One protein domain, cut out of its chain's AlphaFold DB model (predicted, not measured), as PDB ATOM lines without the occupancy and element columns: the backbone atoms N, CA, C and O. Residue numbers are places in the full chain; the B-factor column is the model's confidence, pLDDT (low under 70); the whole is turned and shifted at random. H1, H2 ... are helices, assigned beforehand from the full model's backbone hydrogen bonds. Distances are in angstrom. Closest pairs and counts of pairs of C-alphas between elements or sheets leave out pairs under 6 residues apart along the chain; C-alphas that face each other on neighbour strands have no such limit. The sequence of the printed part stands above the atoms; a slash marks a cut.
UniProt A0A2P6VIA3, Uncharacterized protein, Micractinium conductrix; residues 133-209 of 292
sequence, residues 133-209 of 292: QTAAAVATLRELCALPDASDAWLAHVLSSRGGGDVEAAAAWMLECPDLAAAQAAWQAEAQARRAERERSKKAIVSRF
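Overview. This is residues 133 to 209 of the 292 residues of an uncharacterized protein of Micractinium conductrix (UniProt A0A2P6VIA3). One long helix, H4, sticks out as a straight arm from a small head of three short helices, H1, H2 and H3. In the head, H2 crosses H1 and H3, while the far part of the arm, residues 189 to 209, stands free. The printed part has 77 residues, with four named helices in the order H1, H2, H3, H4 and no named strand: all helix. It is loose, with a radius of gyration of the C-alphas of 15.7 A, and spans 50 by 27 by 19 A.

Along the chain. H4, residues 180 to 208, is 41.6 A long, from C-alpha 180 at (-48.467, 37.655, -13.962) to C-alpha 208 at (-14.692, 48.605, 7.667). H1 is residues 133 to 145, 18.5 A, beginning at C-alpha 133 at (-32.074, 42.635, -30.386). H2 is residues 152 to 161, 14.1 A, and H3 residues 167 to 176, 14.3 A.

Arrangement. H4 is close to but not clearly touching H2, closest at the C-alphas of Trp 154 and Gln 184, 6.8 A. H4 and H1 are apart. H1 and H2 touch, about perpendicular at 84 degrees, closest at the C-alphas of Val 138 and Leu 155, 6.0 A. H1 and H3 touch, closest at the C-alphas of Leu 141 and Val 167, 6.0 A; they run the same way at a shallow tilt of 34 degrees, only just short of steep. In H1, H2, H3 and H4 every O i to N i+4 pair is within hydrogen-bond range.

Size, cuts and confidence. The C-alphas farthest apart, of Leu 144 and Phe 209, are 50.4 A apart. The printed part has no cut and no long link, and no printed residue is under 70 in pLDDT.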
ATOM      1  N   GLN A 133     -31.432  43.936 -30.222       93.00
ATOM      2  CA  GLN A 133     -32.074  42.635 -30.386       93.00
ATOM      3  C   GLN A 133     -33.003  42.283 -29.213       93.00
ATOM      4  O   GLN A 133     -34.144  41.887 -29.439       93.00
ATOM      5  N   THR A 134     -32.553  42.460 -27.967       94.69
ATOM      6  CA  THR A 134     -33.386  42.235 -26.774       94.69
ATOM      7  C   THR A 134     -34.573  43.198 -26.738       94.69
ATOM      8  O   THR A 134     -35.677  42.779 -26.417       94.69
ATOM      9  N   ALA A 135     -34.382  44.464 -27.116       95.50
ATOM     10  CA  ALA A 135     -35.460  45.450 -27.169       95.50
ATOM     11  C   ALA A 135     -36.559  45.054 -28.176       95.50
ATOM     12  O   ALA A 135     -37.744  45.131 -27.856       95.50
ATOM     13  N   ALA A 136     -36.179  44.565 -29.363       96.50
ATOM     14  CA  ALA A 136     -37.131  44.058 -30.353       96.50
ATOM     15  C   ALA A 136     -37.877  42.801 -29.864       96.50
ATOM     16  O   ALA A 136     -39.088  42.678 -30.055       96.50
ATOM     17  N   ALA A 137     -37.171  41.888 -29.191       96.56
ATOM     18  CA  ALA A 137     -37.768  40.695 -28.596       96.56
ATOM     19  C   ALA A 137     -38.768  41.046 -27.480       96.56
ATOM     20  O   ALA A 137     -39.870  40.507 -27.450       96.56
ATOM     21  N   VAL A 138     -38.424  42.004 -26.612       96.81
ATOM     22  CA  VAL A 138     -39.312  42.525 -25.558       96.81
ATOM     23  C   VAL A 138     -40.554  43.194 -26.150       96.81
ATOM     24  O   VAL A 138     -41.656  42.957 -25.661       96.81
ATOM     25  N   ALA A 139     -40.405  43.980 -27.223       96.38
ATOM     26  CA  ALA A 139     -41.542  44.581 -27.921       96.38
ATOM     27  C   ALA A 139     -42.488  43.513 -28.495       96.38
ATOM     28  O   ALA A 139     -43.696  43.586 -28.287       96.38
ATOM     29  N   THR A 140     -41.933  42.473 -29.125       96.12
ATOM     30  CA  THR A 140     -42.715  41.349 -29.667       96.12
ATOM     31  C   THR A 140     -43.438  40.588 -28.552       96.12
ATOM     32  O   THR A 140     -44.625  40.295 -28.664       96.12
ATOM     33  N   LEU A 141     -42.749  40.311 -27.440       96.62
ATOM     34  CA  LEU A 141     -43.328  39.629 -26.282       96.62
ATOM     35  C   LEU A 141     -44.492  40.428 -25.673       96.62
ATOM     36  O   LEU A 141     -45.527  39.861 -25.327       96.62
ATOM     37  N   ARG A 142     -44.352  41.757 -25.594       96.75
ATOM     38  CA  ARG A 142     -45.414  42.661 -25.135       96.75
ATOM     39  C   ARG A 142     -46.654  42.591 -26.024       96.75
ATOM     40  O   ARG A 142     -47.766  42.555 -25.497       96.75
ATOM     41  N   GLU A 143     -46.465  42.584 -27.341       96.25
ATOM     42  CA  GLU A 143     -47.562  42.478 -28.308       96.25
ATOM     43  C   GLU A 143     -48.271  41.121 -28.209       96.25
ATOM     44  O   GLU A 143     -49.498  41.085 -28.139       96.25
ATOM     45  N   LEU A 144     -47.516  40.018 -28.126       95.81
ATOM     46  CA  LEU A 144     -48.067  38.659 -28.050       95.81
ATOM     47  C   LEU A 144     -48.886  38.410 -26.779       95.81
ATOM     48  O   LEU A 144     -49.931  37.763 -26.839       95.81
ATOM     49  N   CYS A 145     -48.429  38.918 -25.634       93.75
ATOM     50  CA  CYS A 145     -49.100  38.702 -24.353       93.75
ATOM     51  C   CYS A 145     -50.138  39.785 -24.008       93.75
ATOM     52  O   CYS A 145     -50.815  39.657 -22.992       93.75
ATOM     53  N   ALA A 146     -50.273  40.838 -24.826       94.94
ATOM     54  CA  ALA A 146     -51.168  41.975 -24.591       94.94
ATOM     55  C   ALA A 146     -50.984  42.640 -23.204       94.94
ATOM     56  O   ALA A 146     -51.956  42.948 -22.514       94.94
ATOM     57  N   LEU A 147     -49.728  42.875 -22.797       91.38
ATOM     58  CA  LEU A 147     -49.361  43.428 -21.480       91.38
ATOM     59  C   LEU A 147     -48.782  44.850 -21.598       91.38
ATOM     60  O   LEU A 147     -47.558  45.020 -21.571       91.38
ATOM     61  N   PRO A 148     -49.625  45.891 -21.723       90.12
ATOM     62  CA  PRO A 148     -49.145  47.263 -21.894       90.12
ATOM     63  C   PRO A 148     -48.421  47.807 -20.653       90.12
ATOM     64  O   PRO A 148     -47.497  48.602 -20.798       90.12
ATOM     65  N   ASP A 149     -48.787  47.341 -19.456       92.94
ATOM     66  CA  ASP A 149     -48.279  47.876 -18.182       92.94
ATOM     67  C   ASP A 149     -47.023  47.148 -17.663       92.94
ATOM     68  O   ASP A 149     -46.413  47.547 -16.667       92.94
ATOM     69  N   ALA A 150     -46.608  46.072 -18.334       94.62
ATOM     70  CA  ALA A 150     -45.415  45.319 -17.971       94.62
ATOM     71  C   ALA A 150     -44.143  46.130 -18.270       94.62
ATOM     72  O   ALA A 150     -43.949  46.623 -19.386       94.62
ATOM     73  N   SER A 151     -43.241  46.239 -17.289       95.06
ATOM     74  CA  SER A 151     -41.987  46.976 -17.464       95.06
ATOM     75  C   SER A 151     -41.019  46.236 -18.394       95.06
ATOM     76  O   SER A 151     -40.883  45.015 -18.319       95.06
ATOM     77  N   ASP A 152     -40.289  46.981 -19.235       95.75
ATOM     78  CA  ASP A 152     -39.291  46.415 -20.165       95.75
ATOM     79  C   ASP A 152     -38.246  45.552 -19.444       95.75
ATOM     80  O   ASP A 152     -37.884  44.479 -19.919       95.75
ATOM     81  N   ALA A 153     -37.794  45.993 -18.267       94.56
ATOM     82  CA  ALA A 153     -36.816  45.269 -17.460       94.56
ATOM     83  C   ALA A 153     -37.345  43.912 -16.962       94.56
ATOM     84  O   ALA A 153     -36.597  42.936 -16.926       94.56
ATOM     85  N   TRP A 154     -38.635  43.833 -16.616       96.38
ATOM     86  CA  TRP A 154     -39.248  42.573 -16.203       96.38
ATOM     87  C   TRP A 154     -39.424  41.631 -17.394       96.38
ATOM     88  O   TRP A 154     -39.054  40.465 -17.303       96.38
ATOM     89  N   LEU A 155     -39.894  42.140 -18.536       96.69
ATOM     90  CA  LEU A 155     -40.013  41.348 -19.764       96.69
ATOM     91  C   LEU A 155     -38.650  40.828 -20.241       96.69
ATOM     92  O   LEU A 155     -38.536  39.666 -20.623       96.69
ATOM     93  N   ALA A 156     -37.600  41.646 -20.157       96.44
ATOM     94  CA  ALA A 156     -36.236  41.222 -20.456       96.44
ATOM     95  C   ALA A 156     -35.750  40.126 -19.492       96.44
ATOM     96  O   ALA A 156     -35.104  39.173 -19.927       96.44
ATOM     97  N   HIS A 157     -36.090  40.225 -18.202       95.56
ATOM     98  CA  HIS A 157     -35.795  39.184 -17.218       95.56
ATOM     99  C   HIS A 157     -36.555  37.882 -17.499       95.56
ATOM    100  O   HIS A 157     -35.969  36.807 -17.408       95.56
ATOM    101  N   VAL A 158     -37.838  37.946 -17.863       97.25
ATOM    102  CA  VAL A 158     -38.625  36.757 -18.242       97.25
ATOM    103  C   VAL A 158     -38.035  36.108 -19.494       97.25
ATOM    104  O   VAL A 158     -37.829  34.894 -19.521       97.25
ATOM    105  N   LEU A 159     -37.682  36.914 -20.498       96.94
ATOM    106  CA  LEU A 159     -37.067  36.439 -21.734       96.94
ATOM    107  C   LEU A 159     -35.745  35.703 -21.471       96.94
ATOM    108  O   LEU A 159     -35.523  34.638 -22.044       96.94
ATOM    109  N   SER A 160     -34.881  36.225 -20.593       96.12
ATOM    110  CA  SER A 160     -33.602  35.578 -20.276       96.12
ATOM    111  C   SER A 160     -33.750  34.363 -19.358       96.12
ATOM    112  O   SER A 160     -33.155  33.325 -19.631       96.12
ATOM    113  N   SER A 161     -34.557  34.460 -18.297       96.12
ATOM    114  CA  SER A 161     -34.645  33.432 -17.246       96.12
ATOM    115  C   SER A 161     -35.590  32.273 -17.564       96.12
ATOM    116  O   SER A 161     -35.348  31.151 -17.123       96.12
ATOM    117  N   ARG A 162     -36.681  32.528 -18.295       96.94
ATOM    118  CA  ARG A 162     -37.703  31.520 -18.629       96.94
ATOM    119  C   ARG A 162     -37.637  31.104 -20.090       96.94
ATOM    120  O   ARG A 162     -37.795  29.925 -20.382       96.94
ATOM    121  N   GLY A 163     -37.386  32.060 -20.983       91.44
ATOM    122  CA  GLY A 163     -37.315  31.811 -22.424       91.44
ATOM    123  C   GLY A 163     -35.930  31.420 -22.939       91.44
ATOM    124  O   GLY A 163     -35.820  30.970 -24.073       91.44
ATOM    125  N   GLY A 164     -34.855  31.627 -22.168       92.06
ATOM    126  CA  GLY A 164     -33.487  31.433 -22.668       92.06
ATOM    127  C   GLY A 164     -33.162  32.291 -23.903       92.06
ATOM    128  O   GLY A 164     -32.324  31.914 -24.718       92.06
ATOM    129  N   GLY A 165     -33.856  33.422 -24.075       91.50
ATOM    130  CA  GLY A 165     -33.781  34.278 -25.262       91.50
ATOM    131  C   GLY A 165     -34.821  33.984 -26.352       91.50
ATOM    132  O   GLY A 165     -34.907  34.759 -27.305       91.50
ATOM    133  N   ASP A 166     -35.619  32.923 -26.222       96.38
ATOM    134  CA  ASP A 166     -36.726  32.611 -27.130       96.38
ATOM    135  C   ASP A 166     -38.022  33.320 -26.697       96.38
ATOM    136  O   ASP A 166     -38.502  33.173 -25.569       96.38
ATOM    137  N   VAL A 167     -38.588  34.104 -27.618       97.31
ATOM    138  CA  VAL A 167     -39.813  34.887 -27.410       97.31
ATOM    139  C   VAL A 167     -41.032  33.978 -27.291       97.31
ATOM    140  O   VAL A 167     -41.907  34.255 -26.473       97.31
ATOM    141  N   GLU A 168     -41.096  32.890 -28.061       96.88
ATOM    142  CA  GLU A 168     -42.253  31.988 -28.053       96.88
ATOM    143  C   GLU A 168     -42.315  31.198 -26.744       96.88
ATOM    144  O   GLU A 168     -43.373  31.118 -26.118       96.88
ATOM    145  N   ALA A 169     -41.169  30.694 -26.278       96.75
ATOM    146  CA  ALA A 169     -41.062  30.010 -24.992       96.75
ATOM    147  C   ALA A 169     -41.408  30.937 -23.814       96.75
ATOM    148  O   ALA A 169     -42.142  30.545 -22.904       96.75
ATOM    149  N   ALA A 170     -40.929  32.187 -23.846       97.75
ATOM    150  CA  ALA A 170     -41.286  33.189 -22.846       97.75
ATOM    151  C   ALA A 170     -42.794  33.498 -22.864       97.75
ATOM    152  O   ALA A 170     -43.421  33.518 -21.807       97.75
ATOM    153  N   ALA A 171     -43.390  33.681 -24.048       97.38
ATOM    154  CA  ALA A 171     -44.819  33.946 -24.192       97.38
ATOM    155  C   ALA A 171     -45.675  32.774 -23.691       97.38
ATOM    156  O   ALA A 171     -46.645  32.993 -22.967       97.38
ATOM    157  N   ALA A 172     -45.294  31.534 -24.017       97.31
ATOM    158  CA  ALA A 172     -45.971  30.334 -23.534       97.31
ATOM    159  C   ALA A 172     -45.964  30.269 -21.999       97.31
ATOM    160  O   ALA A 172     -47.020  30.122 -21.387       97.31
ATOM    161  N   TRP A 173     -44.805  30.495 -21.370       97.75
ATOM    162  CA  TRP A 173     -44.705  30.558 -19.910       97.75
ATOM    163  C   TRP A 173     -45.595  31.658 -19.312       97.75
ATOM    164  O   TRP A 173     -46.241  31.447 -18.287       97.75
ATOM    165  N   MET A 174     -45.658  32.831 -19.953       97.31
ATOM    166  CA  MET A 174     -46.497  33.933 -19.477       97.31
ATOM    167  C   MET A 174     -47.992  33.607 -19.561       97.31
ATOM    168  O   MET A 174     -48.739  33.986 -18.665       97.31
ATOM    169  N   LEU A 175     -48.426  32.886 -20.597       95.88
ATOM    170  CA  LEU A 175     -49.814  32.436 -20.745       95.88
ATOM    171  C   LEU A 175     -50.184  31.326 -19.751       95.88
ATOM    172  O   LEU A 175     -51.336  31.236 -19.332       95.88
ATOM    173  N   GLU A 176     -49.219  30.491 -19.365       97.19
ATOM    174  CA  GLU A 176     -49.396  29.453 -18.344       97.19
ATOM    175  C   GLU A 176     -49.346  30.008 -16.912       97.19
ATOM    176  O   GLU A 176     -49.822  29.360 -15.976       97.19
ATOM    177  N   CYS A 177     -48.782  31.203 -16.716       96.50
ATOM    178  CA  CYS A 177     -48.675  31.826 -15.406       96.50
ATOM    179  C   CYS A 177     -50.046  32.367 -14.953       96.50
ATOM    180  O   CYS A 177     -50.564  33.308 -15.555       96.50
ATOM    181  N   PRO A 178     -50.639  31.832 -13.867       94.69
ATOM    182  CA  PRO A 178     -51.994  32.202 -13.455       94.69
ATOM    183  C   PRO A 178     -52.099  33.642 -12.932       94.69
ATOM    184  O   PRO A 178     -53.184  34.217 -12.950       94.69
ATOM    185  N   ASP A 179     -50.991  34.219 -12.457       96.56
ATOM    186  CA  ASP A 179     -50.944  35.580 -11.925       96.56
ATOM    187  C   ASP A 179     -49.619  36.267 -12.287       96.56
ATOM    188  O   ASP A 179     -48.631  36.256 -11.544       96.56
ATOM    189  N   LEU A 180     -49.607  36.883 -13.469       95.62
ATOM    190  CA  LEU A 180     -48.467  37.655 -13.962       95.62
ATOM    191  C   LEU A 180     -48.169  38.882 -13.094       95.62
ATOM    192  O   LEU A 180     -47.005  39.259 -12.953       95.62
ATOM    193  N   ALA A 181     -49.192  39.486 -12.486       95.56
ATOM    194  CA  ALA A 181     -49.019  40.663 -11.643       95.56
ATOM    195  C   ALA A 181     -48.287  40.300 -10.344       95.56
ATOM    196  O   ALA A 181     -47.340  40.990  -9.957       95.56
ATOM    197  N   ALA A 182     -48.653  39.182  -9.708       96.50
ATOM    198  CA  ALA A 182     -47.926  38.663  -8.553       96.50
ATOM    199  C   ALA A 182     -46.483  38.280  -8.909       96.50
ATOM    200  O   ALA A 182     -45.563  38.591  -8.149       96.50
ATOM    201  N   ALA A 183     -46.257  37.666 -10.077       96.44
ATOM    202  CA  ALA A 183     -44.910  37.338 -10.547       96.44
ATOM    203  C   ALA A 183     -44.047  38.598 -10.761       96.44
ATOM    204  O   ALA A 183     -42.884  38.633 -10.350       96.44
ATOM    205  N   GLN A 184     -44.614  39.655 -11.354       96.00
ATOM    206  CA  GLN A 184     -43.934  40.940 -11.525       96.00
ATOM    207  C   GLN A 184     -43.633  41.610 -10.177       96.00
ATOM    208  O   GLN A 184     -42.518  42.093  -9.970       96.00
ATOM    209  N   ALA A 185     -44.583  41.599  -9.239       96.12
ATOM    210  CA  ALA A 185     -44.396  42.159  -7.901       96.12
ATOM    211  C   ALA A 185     -43.307  41.417  -7.106       96.12
ATOM    212  O   ALA A 185     -42.472  42.052  -6.460       96.12
ATOM    213  N   ALA A 186     -43.270  40.083  -7.193       96.56
ATOM    214  CA  ALA A 186     -42.242  39.266  -6.552       96.56
ATOM    215  C   ALA A 186     -40.841  39.582  -7.098       96.56
ATOM    216  O   ALA A 186     -39.914  39.808  -6.320       96.56
ATOM    217  N   TRP A 187     -40.702  39.690  -8.424       96.06
ATOM    218  CA  TRP A 187     -39.442  40.083  -9.058       96.06
ATOM    219  C   TRP A 187     -38.989  41.488  -8.630       96.06
ATOM    220  O   TRP A 187     -37.819  41.693  -8.308       96.06
ATOM    221  N   GLN A 188     -39.907  42.458  -8.563       95.31
ATOM    222  CA  GLN A 188     -39.588  43.810  -8.091       95.31
ATOM    223  C   GLN A 188     -39.125  43.813  -6.629       95.31
ATOM    224  O   GLN A 188     -38.152  44.494  -6.299       95.31
ATOM    225  N   ALA A 189     -39.785  43.045  -5.760       95.75
ATOM    226  CA  ALA A 189     -39.401  42.919  -4.358       95.75
ATOM    227  C   ALA A 189     -38.003  42.299  -4.207       95.75
ATOM    228  O   ALA A 189     -37.188  42.799  -3.430       95.75
ATOM    229  N   GLU A 190     -37.690  41.265  -4.992       93.75
ATOM    230  CA  GLU A 190     -36.361  40.652  -5.009       93.75
ATOM    231  C   GLU A 190     -35.290  41.631  -5.513       93.75
ATOM    232  O   GLU A 190     -34.237  41.787  -4.890       93.75
ATOM    233  N   ALA A 191     -35.568  42.359  -6.599       90.56
ATOM    234  CA  ALA A 191     -34.656  43.364  -7.139       90.56
ATOM    235  C   ALA A 191     -34.372  44.487  -6.124       90.56
ATOM    236  O   ALA A 191     -33.222  44.905  -5.958       90.56
ATOM    237  N   GLN A 192     -35.396  44.946  -5.398       92.38
ATOM    238  CA  GLN A 192     -35.247  45.928  -4.323       92.38
ATOM    239  C   GLN A 192     -34.454  45.373  -3.135       92.38
ATOM    240  O   GLN A 192     -33.579  46.067  -2.612       92.38
ATOM    241  N   ALA A 193     -34.707  44.125  -2.730       93.50
ATOM    242  CA  ALA A 193     -33.958  43.463  -1.667       93.50
ATOM    243  C   ALA A 193     -32.469  43.352  -2.026       93.50
ATOM    244  O   ALA A 193     -31.615  43.735  -1.225       93.50
ATOM    245  N   ARG A 194     -32.161  42.953  -3.265       90.56
ATOM    246  CA  ARG A 194     -30.791  42.862  -3.784       90.56
ATOM    247  C   ARG A 194     -30.085  44.220  -3.790       90.56
ATOM    248  O   ARG A 194     -28.910  44.306  -3.446       90.56
ATOM    249  N   ARG A 195     -30.790  45.311  -4.120       86.94
ATOM    250  CA  ARG A 195     -30.233  46.676  -4.006       86.94
ATOM    251  C   ARG A 195     -29.979  47.085  -2.571       86.94
ATOM    252  O   ARG A 195     -28.919  47.627  -2.276       86.94
ATOM    253  N   ALA A 196     -30.931  46.827  -1.680       93.00
ATOM    254  CA  ALA A 196     -30.770  47.133  -0.268       93.00
ATOM    255  C   ALA A 196     -29.583  46.367   0.332       93.00
ATOM    256  O   ALA A 196     -28.839  46.925   1.134       93.00
ATOM    257  N   GLU A 197     -29.373  45.117  -0.083       92.06
ATOM    258  CA  GLU A 197     -28.215  44.316   0.300       92.06
ATOM    259  C   GLU A 197     -26.909  44.884  -0.259       92.06
ATOM    260  O   GLU A 197     -25.989  45.123   0.520       92.06
ATOM    261  N   ARG A 198     -26.839  45.211  -1.557       88.62
ATOM    262  CA  ARG A 198     -25.665  45.877  -2.152       88.62
ATOM    263  C   ARG A 198     -25.313  47.173  -1.424       88.62
ATOM    264  O   ARG A 198     -24.152  47.393  -1.096       88.62
ATOM    265  N   GLU A 199     -26.304  47.995  -1.095       90.81
ATOM    266  CA  GLU A 199     -26.113  49.231  -0.330       90.81
ATOM    267  C   GLU A 199     -25.654  48.971   1.112       90.81
ATOM    268  O   GLU A 199     -24.813  49.702   1.640       90.81
ATOM    269  N   ARG A 200     -26.158  47.917   1.765       94.44
ATOM    270  CA  ARG A 200     -25.669  47.486   3.085       94.44
ATOM    271  C   ARG A 200     -24.221  47.014   3.007       94.44
ATOM    272  O   ARG A 200     -23.418  47.459   3.821       94.44
ATOM    273  N   SER A 201     -23.876  46.193   2.019       89.19
ATOM    274  CA  SER A 201     -22.515  45.703   1.785       89.19
ATOM    275  C   SER A 201     -21.563  46.850   1.469       89.19
ATOM    276  O   SER A 201     -20.508  46.958   2.085       89.19
ATOM    277  N   LYS A 202     -21.964  47.788   0.606       87.75
ATOM    278  CA  LYS A 202     -21.213  49.013   0.309       87.75
ATOM    279  C   LYS A 202     -20.968  49.833   1.572       87.75
ATOM    280  O   LYS A 202     -19.834  50.217   1.836       87.75
ATOM    281  N   LYS A 203     -21.994  50.047   2.403       89.88
ATOM    282  CA  LYS A 203     -21.846  50.732   3.698       89.88
ATOM    283  C   LYS A 203     -20.947  49.965   4.667       89.88
ATOM    284  O   LYS A 203     -20.178  50.606   5.372       89.88
ATOM    285  N   ALA A 204     -21.017  48.635   4.694       89.31
ATOM    286  CA  ALA A 204     -20.178  47.787   5.539       89.31
ATOM    287  C   ALA A 204     -18.705  47.801   5.098       89.31
ATOM    288  O   ALA A 204     -17.807  47.837   5.934       89.31
ATOM    289  N   ILE A 205     -18.442  47.825   3.790       84.25
ATOM    290  CA  ILE A 205     -17.100  47.998   3.227       84.25
ATOM    291  C   ILE A 205     -16.594  49.396   3.580       84.25
ATOM    292  O   ILE A 205     -15.540  49.526   4.189       84.25
ATOM    293  N   VAL A 206     -17.366  50.445   3.290       85.12
ATOM    294  CA  VAL A 206     -16.986  51.830   3.612       85.12
ATOM    295  C   VAL A 206     -16.767  52.026   5.115       85.12
ATOM    296  O   VAL A 206     -15.881  52.783   5.500       85.12
ATOM    297  N   SER A 207     -17.528  51.346   5.979       84.81
ATOM    298  CA  SER A 207     -17.333  51.418   7.430       84.81
ATOM    299  C   SER A 207     -16.112  50.630   7.901       84.81
ATOM    300  O   SER A 207     -15.353  51.137   8.723       84.81
ATOM    301  N   ARG A 208     -15.873  49.429   7.361       82.44
ATOM    302  CA  ARG A 208     -14.692  48.605   7.667       82.44
ATOM    303  C   ARG A 208     -13.399  49.273   7.210       82.44
ATOM    304  O   ARG A 208     -12.403  49.232   7.921       82.44
ATOM    305  N   PHE A 209     -13.439  49.893   6.038       79.06
ATOM    306  CA  PHE A 209     -12.362  50.693   5.471       79.06
ATOM    307  C   PHE A 209     -12.546  52.176   5.778       79.06
ATOM    308  O   PHE A 209     -12.056  53.001   5.006       79.06
TER     309      PHE A 209